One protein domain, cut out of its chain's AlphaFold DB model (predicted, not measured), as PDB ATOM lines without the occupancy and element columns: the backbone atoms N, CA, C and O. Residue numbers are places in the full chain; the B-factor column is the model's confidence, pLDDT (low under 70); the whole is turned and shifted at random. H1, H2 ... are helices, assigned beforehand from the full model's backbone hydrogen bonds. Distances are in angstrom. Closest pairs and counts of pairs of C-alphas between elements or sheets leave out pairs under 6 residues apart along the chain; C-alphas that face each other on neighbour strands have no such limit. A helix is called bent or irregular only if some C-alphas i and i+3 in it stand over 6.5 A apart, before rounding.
ATOM      1  N   MET A   4      21.893  12.463 -13.471       85.75
ATOM      2  CA  MET A   4      20.481  12.236 -13.166       85.75
ATOM      3  C   MET A   4      19.899  11.011 -13.880       85.75
ATOM      4  O   MET A   4      19.005  10.366 -13.338       85.75
ATOM      5  N   GLU A   5      20.392  10.662 -15.068       87.94
ATOM      6  CA  GLU A   5      19.979   9.450 -15.785       87.94
ATOM      7  C   GLU A   5      20.539   8.191 -15.115       87.94
ATOM      8  O   GLU A   5      19.816   7.209 -14.965       87.94
ATOM      9  N   ILE A   6      21.787   8.246 -14.640       86.19
ATOM     10  CA  ILE A   6      22.425   7.156 -13.889       86.19
ATOM     11  C   ILE A   6      21.676   6.904 -12.575       86.19
ATOM     12  O   ILE A   6      21.370   5.761 -12.238       86.19
ATOM     13  N   LEU A   7      21.325   7.972 -11.850       84.44
ATOM     14  CA  LEU A   7      20.533   7.852 -10.626       84.44
ATOM     15  C   LEU A   7      19.139   7.287 -10.926       84.44
ATOM     16  O   LEU A   7      18.718   6.339 -10.271       84.44
ATOM     17  N   LYS A   8      18.441   7.785 -11.952       87.06
ATOM     18  CA  LYS A   8      17.137   7.228 -12.354       87.06
ATOM     19  C   LYS A   8      17.221   5.749 -12.725       87.06
ATOM     20  O   LYS A   8      16.355   4.989 -12.315       87.06
ATOM     21  N   ALA A   9      18.262   5.322 -13.436       86.75
ATOM     22  CA  ALA A   9      18.464   3.911 -13.759       86.75
ATOM     23  C   ALA A   9      18.691   3.047 -12.503       86.75
ATOM     24  O   ALA A   9      18.225   1.910 -12.440       86.75
ATOM     25  N   LEU A  10      19.367   3.589 -11.483       86.62
ATOM     26  CA  LEU A  10      19.623   2.898 -10.220       86.62
ATOM     27  C   LEU A  10      18.338   2.720  -9.390       86.62
ATOM     28  O   LEU A  10      18.058   1.623  -8.894       86.62
ATOM     29  N   PHE A  11      17.544   3.784  -9.257       86.56
ATOM     30  CA  PHE A  11      16.308   3.781  -8.469       86.56
ATOM     31  C   PHE A  11      15.130   3.125  -9.207       86.56
ATOM     32  O   PHE A  11      14.359   2.398  -8.585       86.56
ATOM     33  N   GLY A  12      15.040   3.274 -10.531       84.75
ATOM     34  CA  GLY A  12      13.856   2.895 -11.303       84.75
ATOM     35  C   GLY A  12      12.672   3.815 -10.989       84.75
ATOM     36  O   GLY A  12      12.864   5.006 -10.747       84.75
ATOM     37  N   ASP A  13      11.463   3.247 -10.957       84.25
ATOM     38  CA  ASP A  13      10.211   3.970 -10.673       84.25
ATOM     39  C   ASP A  13       9.739   3.835  -9.206       84.25
ATOM     40  O   ASP A  13       8.670   4.328  -8.845       84.25
ATOM     41  N   GLU A  14      10.524   3.180  -8.341       82.56
ATOM     42  CA  GLU A  14      10.142   2.856  -6.961       82.56
ATOM     43  C   GLU A  14      11.169   3.352  -5.928       82.56
ATOM     44  O   GLU A  14      12.350   3.556  -6.217       82.56
ATOM     45  N   ALA A  15      10.718   3.543  -4.684       86.38
ATOM     46  CA  ALA A  15      11.602   3.875  -3.570       86.38
ATOM     47  C   ALA A  15      12.398   2.637  -3.124       86.38
ATOM     48  O   ALA A  15      11.823   1.575  -2.898       86.38
ATOM     49  N   LEU A  16      13.714   2.787  -2.945       89.44
ATOM     50  CA  LEU A  16      14.596   1.710  -2.483       89.44
ATOM     51  C   LEU A  16      14.825   1.779  -0.972       89.44
ATOM     52  O   LEU A  16      15.012   2.862  -0.411       89.44
ATOM     53  N   THR A  17      14.894   0.617  -0.320       93.25
ATOM     54  CA  THR A  17      15.462   0.522   1.031       93.25
ATOM     55  C   THR A  17      16.979   0.721   0.990       93.25
ATOM     56  O   THR A  17      17.615   0.608  -0.061       93.25
ATOM     57  N   PHE A  18      17.589   0.998   2.145       88.94
ATOM     58  CA  PHE A  18      19.042   1.153   2.241       88.94
ATOM     59  C   PHE A  18      19.802  -0.091   1.751       88.94
ATOM     60  O   PHE A  18      20.784   0.035   1.026       88.94
ATOM     61  N   GLU A  19      19.325  -1.286   2.106       92.56
ATOM     62  CA  GLU A  19      19.935  -2.557   1.694       92.56
ATOM     63  C   GLU A  19      19.859  -2.751   0.175       92.56
ATOM     64  O   GLU A  19      20.868  -3.068  -0.450       92.56
ATOM     65  N   GLN A  20      18.706  -2.453  -0.436       91.12
ATOM     66  CA  GLN A  20      18.531  -2.513  -1.892       91.12
ATOM     67  C   GLN A  20      19.399  -1.481  -2.621       91.12
ATOM     68  O   GLN A  20      19.952  -1.769  -3.681       91.12
ATOM     69  N   PHE A  21      19.540  -0.274  -2.063       90.00
ATOM     70  CA  PHE A  21      20.436   0.748  -2.599       90.00
ATOM     71  C   PHE A  21      21.899   0.289  -2.542       90.00
ATOM     72  O   PHE A  21      22.598   0.360  -3.551       90.00
ATOM     73  N   ALA A  22      22.350  -0.223  -1.394       88.31
ATOM     74  CA  ALA A  22      23.713  -0.714  -1.222       88.31
ATOM     75  C   ALA A  22      24.030  -1.867  -2.188       88.31
ATOM     76  O   ALA A  22      25.082  -1.864  -2.827       88.31
ATOM     77  N   GLU A  23      23.106  -2.817  -2.349       88.31
ATOM     78  CA  GLU A  23      23.247  -3.927  -3.293       88.31
ATOM     79  C   GLU A  23      23.336  -3.435  -4.744       88.31
ATOM     80  O   GLU A  23      24.256  -3.808  -5.474       88.31
ATOM     81  N   LYS A  24      22.428  -2.545  -5.162       87.50
ATOM     82  CA  LYS A  24      22.425  -2.008  -6.528       87.50
ATOM     83  C   LYS A  24      23.667  -1.176  -6.843       87.50
ATOM     84  O   LYS A  24      24.188  -1.296  -7.946       87.50
ATOM     85  N   VAL A  25      24.161  -0.366  -5.905       88.06
ATOM     86  CA  VAL A  25      25.404   0.404  -6.090       88.06
ATOM     87  C   VAL A  25      26.610  -0.524  -6.212       88.06
ATOM     88  O   VAL A  25      27.433  -0.321  -7.097       88.06
ATOM     89  N   ASN A  26      26.710  -1.553  -5.368       85.44
ATOM     90  CA  ASN A  26      27.836  -2.491  -5.410       85.44
ATOM     91  C   ASN A  26      27.865  -3.326  -6.699       85.44
ATOM     92  O   ASN A  26      28.940  -3.716  -7.153       85.44
ATOM     93  N   ASN A  27      26.697  -3.583  -7.292       84.38
ATOM     94  CA  ASN A  27      26.559  -4.337  -8.537       84.38
ATOM     95  C   ASN A  27      26.575  -3.453  -9.799       84.38
ATOM     96  O   ASN A  27      26.640  -3.977 -10.913       84.38
ATOM     97  N   ALA A  28      26.517  -2.127  -9.661       83.44
ATOM     98  CA  ALA A  28      26.558  -1.204 -10.787       83.44
ATOM     99  C   ALA A  28      28.003  -1.016 -11.277       83.44
ATOM    100  O   ALA A  28      28.835  -0.424 -10.597       83.44
ATOM    101  N   ALA A  29      28.296  -1.472 -12.498       76.88
ATOM    102  CA  ALA A  29      29.628  -1.337 -13.099       76.88
ATOM    103  C   ALA A  29      30.060   0.134 -13.285       76.88
ATOM    104  O   ALA A  29      31.246   0.455 -13.166       76.88
ATOM    105  N   ASP A  30      29.088   1.016 -13.525       78.88
ATOM    106  CA  ASP A  30      29.309   2.420 -13.886       78.88
ATOM    107  C   ASP A  30      29.165   3.393 -12.700       78.88
ATOM    108  O   ASP A  30      29.346   4.599 -12.865       78.88
ATOM    109  N   VAL A  31      28.854   2.895 -11.493       82.25
ATOM    110  CA  VAL A  31      28.672   3.727 -10.294       82.25
ATOM    111  C   VAL A  31      29.699   3.346  -9.238       82.25
ATOM    112  O   VAL A  31      29.695   2.245  -8.701       82.25
ATOM    113  N   LYS A  32      30.572   4.295  -8.894       78.69
ATOM    114  CA  LYS A  32      31.517   4.161  -7.782       78.69
ATOM    115  C   LYS A  32      31.297   5.304  -6.808       78.69
ATOM    116  O   LYS A  32      31.455   6.467  -7.169       78.69
ATOM    117  N   LEU A  33      30.936   4.971  -5.571       80.94
ATOM    118  CA  LEU A  33      30.817   5.949  -4.495       80.94
ATOM    119  C   LEU A  33      32.171   6.102  -3.802       80.94
ATOM    120  O   LEU A  33      32.753   5.130  -3.327       80.94
ATOM    121  N   GLY A  34      32.668   7.333  -3.751       77.44
ATOM    122  CA  GLY A  34      33.876   7.697  -3.020       77.44
ATOM    123  C   GLY A  34      33.555   8.720  -1.942       77.44
ATOM    124  O   GLY A  34      32.701   9.586  -2.133       77.44
ATOM    125  N   ASN A  35      34.252   8.645  -0.810       78.81
ATOM    126  CA  ASN A  35      34.212   9.725   0.164       78.81
ATOM    127  C   ASN A  35      35.112  10.868  -0.328       78.81
ATOM    128  O   ASN A  35      36.326  10.693  -0.447       78.81
ATOM    129  N   LEU A  36      34.529  12.043  -0.573       78.62
ATOM    130  CA  LEU A  36      35.266  13.218  -1.043       78.62
ATOM    131  C   LEU A  36      36.342  13.672  -0.042       78.62
ATOM    132  O   LEU A  36      37.438  14.049  -0.443       78.62
ATOM    133  N   ALA A  37      36.069  13.564   1.262       76.12
ATOM    134  CA  ALA A  37      37.041  13.873   2.311       76.12
ATOM    135  C   ALA A  37      38.117  12.783   2.470       76.12
ATOM    136  O   ALA A  37      39.168  13.033   3.051       76.12
ATOM    137  N   GLY A  38      37.867  11.576   1.950       77.12
ATOM    138  CA  GLY A  38      38.781  10.435   2.030       77.12
ATOM    139  C   GLY A  38      39.916  10.458   1.004       77.12
ATOM    140  O   GLY A  38      40.729   9.539   0.994       77.12
ATOM    141  N   GLY A  39      39.967  11.458   0.113       74.62
ATOM    142  CA  GLY A  39      41.018  11.586  -0.906       74.62
ATOM    143  C   GLY A  39      40.943  10.549  -2.035       74.62
ATOM    144  O   GLY A  39      41.849  10.466  -2.856       74.62
ATOM    145  N   GLN A  40      39.861   9.769  -2.102       78.12
ATOM    146  CA  GLN A  40      39.643   8.745  -3.132       78.12
ATOM    147  C   GLN A  40      39.248   9.337  -4.497       78.12
ATOM    148  O   GLN A  40      39.137   8.598  -5.474       78.12
ATOM    149  N   TYR A  41      39.013  10.650  -4.568       82.81
ATOM    150  CA  TYR A  41      38.617  11.358  -5.778       82.81
ATOM    151  C   TYR A  41      39.530  12.557  -6.029       82.81
ATOM    152  O   TYR A  41      39.846  13.315  -5.110       82.81
ATOM    153  N   VAL A  42      39.914  12.741  -7.290       81.94
ATOM    154  CA  VAL A  42      40.634  13.921  -7.766       81.94
ATOM    155  C   VAL A  42      39.702  14.678  -8.696       81.94
ATOM    156  O   VAL A  42      39.164  14.117  -9.648       81.94
ATOM    157  N   GLU A  43      39.503  15.962  -8.412       84.62
ATOM    158  CA  GLU A  43      38.756  16.854  -9.296       84.62
ATOM    159  C   GLU A  43      39.410  16.886 -10.679       84.62
ATOM    160  O   GLU A  43      40.629  17.039 -10.794       84.62
ATOM    161  N   LYS A  44      38.594  16.770 -11.729       87.00
ATOM    162  CA  LYS A  44      39.072  16.704 -13.114       87.00
ATOM    163  C   LYS A  44      39.995  17.870 -13.468       87.00
ATOM    164  O   LYS A  44      41.047  17.641 -14.049       87.00
ATOM    165  N   ASP A  45      39.662  19.089 -13.050       91.75
ATOM    166  CA  ASP A  45      40.486  20.271 -13.332       91.75
ATOM    167  C   ASP A  45      41.882  20.178 -12.698       91.75
ATOM    168  O   ASP A  45      42.871  20.571 -13.314       91.75
ATOM    169  N   LYS A  46      41.989  19.604 -11.489       89.31
ATOM    170  CA  LYS A  46      43.282  19.366 -10.829       89.31
ATOM    171  C   LYS A  46      44.082  18.284 -11.544       89.31
ATOM    172  O   LYS A  46      45.293  18.427 -11.691       89.31
ATOM    173  N   TYR A  47      43.418  17.217 -11.985       91.94
ATOM    174  CA  TYR A  47      44.057  16.177 -12.789       91.94
ATOM    175  C   TYR A  47      44.586  16.746 -14.113       91.94
ATOM    176  O   TYR A  47      45.756  16.555 -14.433       91.94
ATOM    177  N   ASP A  48      43.755  17.499 -14.836       94.31
ATOM    178  CA  ASP A  48      44.113  18.110 -16.116       94.31
ATOM    179  C   ASP A  48      45.278  19.106 -15.957       94.31
ATOM    180  O   ASP A  48      46.187  19.130 -16.788       94.31
ATOM    181  N   ASP A  49      45.297  19.904 -14.882       95.56
ATOM    182  CA  ASP A  49      46.400  20.826 -14.570       95.56
ATOM    183  C   ASP A  49      47.719  20.084 -14.300       95.56
ATOM    184  O   ASP A  49      48.756  20.417 -14.880       95.56
ATOM    185  N   VAL A  50      47.690  19.037 -13.467       93.25
ATOM    186  CA  VAL A  50      48.875  18.206 -13.198       93.25
ATOM    187  C   VAL A  50      49.355  17.506 -14.471       93.25
ATOM    188  O   VAL A  50      50.558  17.497 -14.733       93.25
ATOM    189  N   SER A  51      48.444  16.974 -15.290       92.25
ATOM    190  CA  SER A  51      48.800  16.307 -16.547       92.25
ATOM    191  C   SER A  51      49.488  17.269 -17.517       92.25
ATOM    192  O   SER A  51      50.546  16.949 -18.053       92.25
ATOM    193  N   LYS A  52      48.967  18.494 -17.676       94.88
ATOM    194  CA  LYS A  52      49.593  19.523 -18.526       94.88
ATOM    195  C   LYS A  52      50.969  19.946 -18.018       94.88
ATOM    196  O   LYS A  52      51.890  20.154 -18.811       94.88
ATOM    197  N   LYS A  53      51.128  20.079 -16.697       93.62
ATOM    198  CA  LYS A  53      52.428  20.369 -16.076       93.62
ATOM    199  C   LYS A  53      53.434  19.255 -16.347       93.62
ATOM    200  O   LYS A  53      54.580  19.557 -16.660       93.62
ATOM    201  N   LEU A  54      53.005  17.995 -16.269       92.00
ATOM    202  CA  LEU A  54      53.846  16.840 -16.572       92.00
ATOM    203  C   LEU A  54      54.274  16.820 -18.046       92.00
ATOM    204  O   LEU A  54      55.458  16.660 -18.328       92.00
ATOM    205  N   GLU A  55      53.343  17.039 -18.976       89.56
ATOM    206  CA  GLU A  55      53.652  17.142 -20.409       89.56
ATOM    207  C   GLU A  55      54.661  18.262 -20.690       89.56
ATOM    208  O   GLU A  55      55.660  18.043 -21.371       89.56
ATOM    209  N   THR A  56      54.452  19.441 -20.096       88.31
ATOM    210  CA  THR A  56      55.358  20.593 -20.241       88.31
ATOM    211  C   THR A  56      56.744  20.299 -19.662       88.31
ATOM    212  O   THR A  56      57.757  20.634 -20.270       88.31
ATOM    213  N   ALA A  57      56.810  19.665 -18.487       85.12
ATOM    214  CA  ALA A  57      58.071  19.283 -17.859       85.12
ATOM    215  C   ALA A  57      58.841  18.268 -18.716       85.12
ATOM    216  O   ALA A  57      60.040  18.437 -18.916       85.12
ATOM    217  N   ASN A  58      58.155  17.268 -19.273       81.56
ATOM    218  CA  ASN A  58      58.771  16.279 -20.155       81.56
ATOM    219  C   ASN A  58      59.265  16.907 -21.465       81.56
ATOM    220  O   ASN A  58      60.387  16.625 -21.870       81.56
ATOM    221  N   ALA A  59      58.488  17.804 -22.078       83.56
ATOM    222  CA  ALA A  59      58.909  18.537 -23.274       83.56
ATOM    223  C   ALA A  59      60.140  19.425 -23.008       83.56
ATOM    224  O   ALA A  59      61.045  19.495 -23.830       83.56
ATOM    225  N   ASN A  60      60.225  20.057 -21.831       78.12
ATOM    226  CA  ASN A  60      61.398  20.847 -21.434       78.12
ATOM    227  C   ASN A  60      62.647  19.994 -21.147       78.12
ATOM    228  O   ASN A  60      63.760  20.520 -21.151       78.12
ATOM    229  N   LEU A  61      62.476  18.702 -20.859       80.38
ATOM    230  CA  LEU A  61      63.572  17.743 -20.689       80.38
ATOM    231  C   LEU A  61      63.967  17.077 -22.015       80.38
ATOM    232  O   LEU A  61      65.035  16.469 -22.101       80.38
ATOM    233  N   GLU A  62      63.134  17.189 -23.050       71.31
ATOM    234  CA  GLU A  62      63.392  16.629 -24.369       71.31
ATOM    235  C   GLU A  62      64.576  17.369 -25.018       71.31
ATOM    236  O   GLU A  62      64.528  18.565 -25.296       71.31
TER     237      GLU A  62
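Overview. This is residues 4 to 62 of the 179 residues of an uncharacterized protein of Ruminococcus bromii (UniProt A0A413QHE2). A long helix, H3, sticks out as an arm from a small head in which two short helices, H1 and H2, pack on each other at a steep angle. Between head and arm runs a long stretch with no named element, residues 28 to 43, of which residues 34 to 40 stand free, as do residues 42 to 62 with H3 among them. The arm and this stretch make the length: the C-alphas span 57 by 23 by 16 A along their three main axes, while the body without the stretches that stand free spans 28 by 21 by 15 A. The printed part has 59 residues, with three named helices in the order H1, H2, H3 and no named strand, and its class is all helix. The whole is extended, with a radius of gyration of the C-alphas of 18.4 A.

Arrangement. The longest helix is H3, residues 44 to 61, which touches no helix. It lies within residues 42 to 62, which stand free: no C-alpha 8 or more residues away along the chain comes within 10 A of theirs. H2, residues 18 to 27, is apart from H3, although the two follow each other in the chain. H1, residues 4 to 11, is also apart from H3. H1 and H2 touch, with 4 pairs of C-alphas within 8 A. Their closest C-alphas are those of Leu 10 and Lys 24, 6.7 A apart. Their centres are 12.9 A apart. Their lines stand at a steep tilt of 65 degrees, and the two helices run opposite ways. In H1, H2 and H3 every pair of backbone O of residue i and N of residue i+4 is within hydrogen-bond range.

Along the chain. H3 has 18 residues, Lys 44 to Leu 61, and measures 25.7 A from first to last C-alpha. It begins at C-alpha 44 at (39.072, 16.704, -13.114) and ends at C-alpha 61 at (63.572, 17.743, -20.689), so that x rises along it. H2 has 10 residues, Phe 18 to Asn 27, and measures 14.2 A from first to last C-alpha. H1 has 8 residues, Met 4 to Phe 11, and measures 10.5 A; its first C-alpha, that of Met 4, is at (20.481, 12.236, -13.166). No helix is bent or irregular.

Size, cuts and confidence. The printed part runs from residue 4 to residue 62 of a full chain of 179 residues, and it has no cut. The two C-alphas farthest apart are those of Glu 14 and Glu 62, 57.7 A from each other. The C-alphas of Met 4 and Glu 62, the first and last printed, are 44.6 A apart. The link from H1 to H2 is short but not tight, with 6 residues between them. The link from H2 to H3 is long, with 16 residues between them, and the C-alphas of this stretch lie 6 to 13 A from the mean of all C-alphas. The body without the stretches that stand free has 31 residues and a radius of gyration of 9.3 A, 1.14 times that of a compact globule of as many residues. For the whole printed part the same ratio is 1.77. The mean pLDDT, the model's own confidence, is 85.5 over the printed part, and no printed residue is under 70. By element the mean pLDDT is 86 in H1, 88 in H2 and 89 in H3.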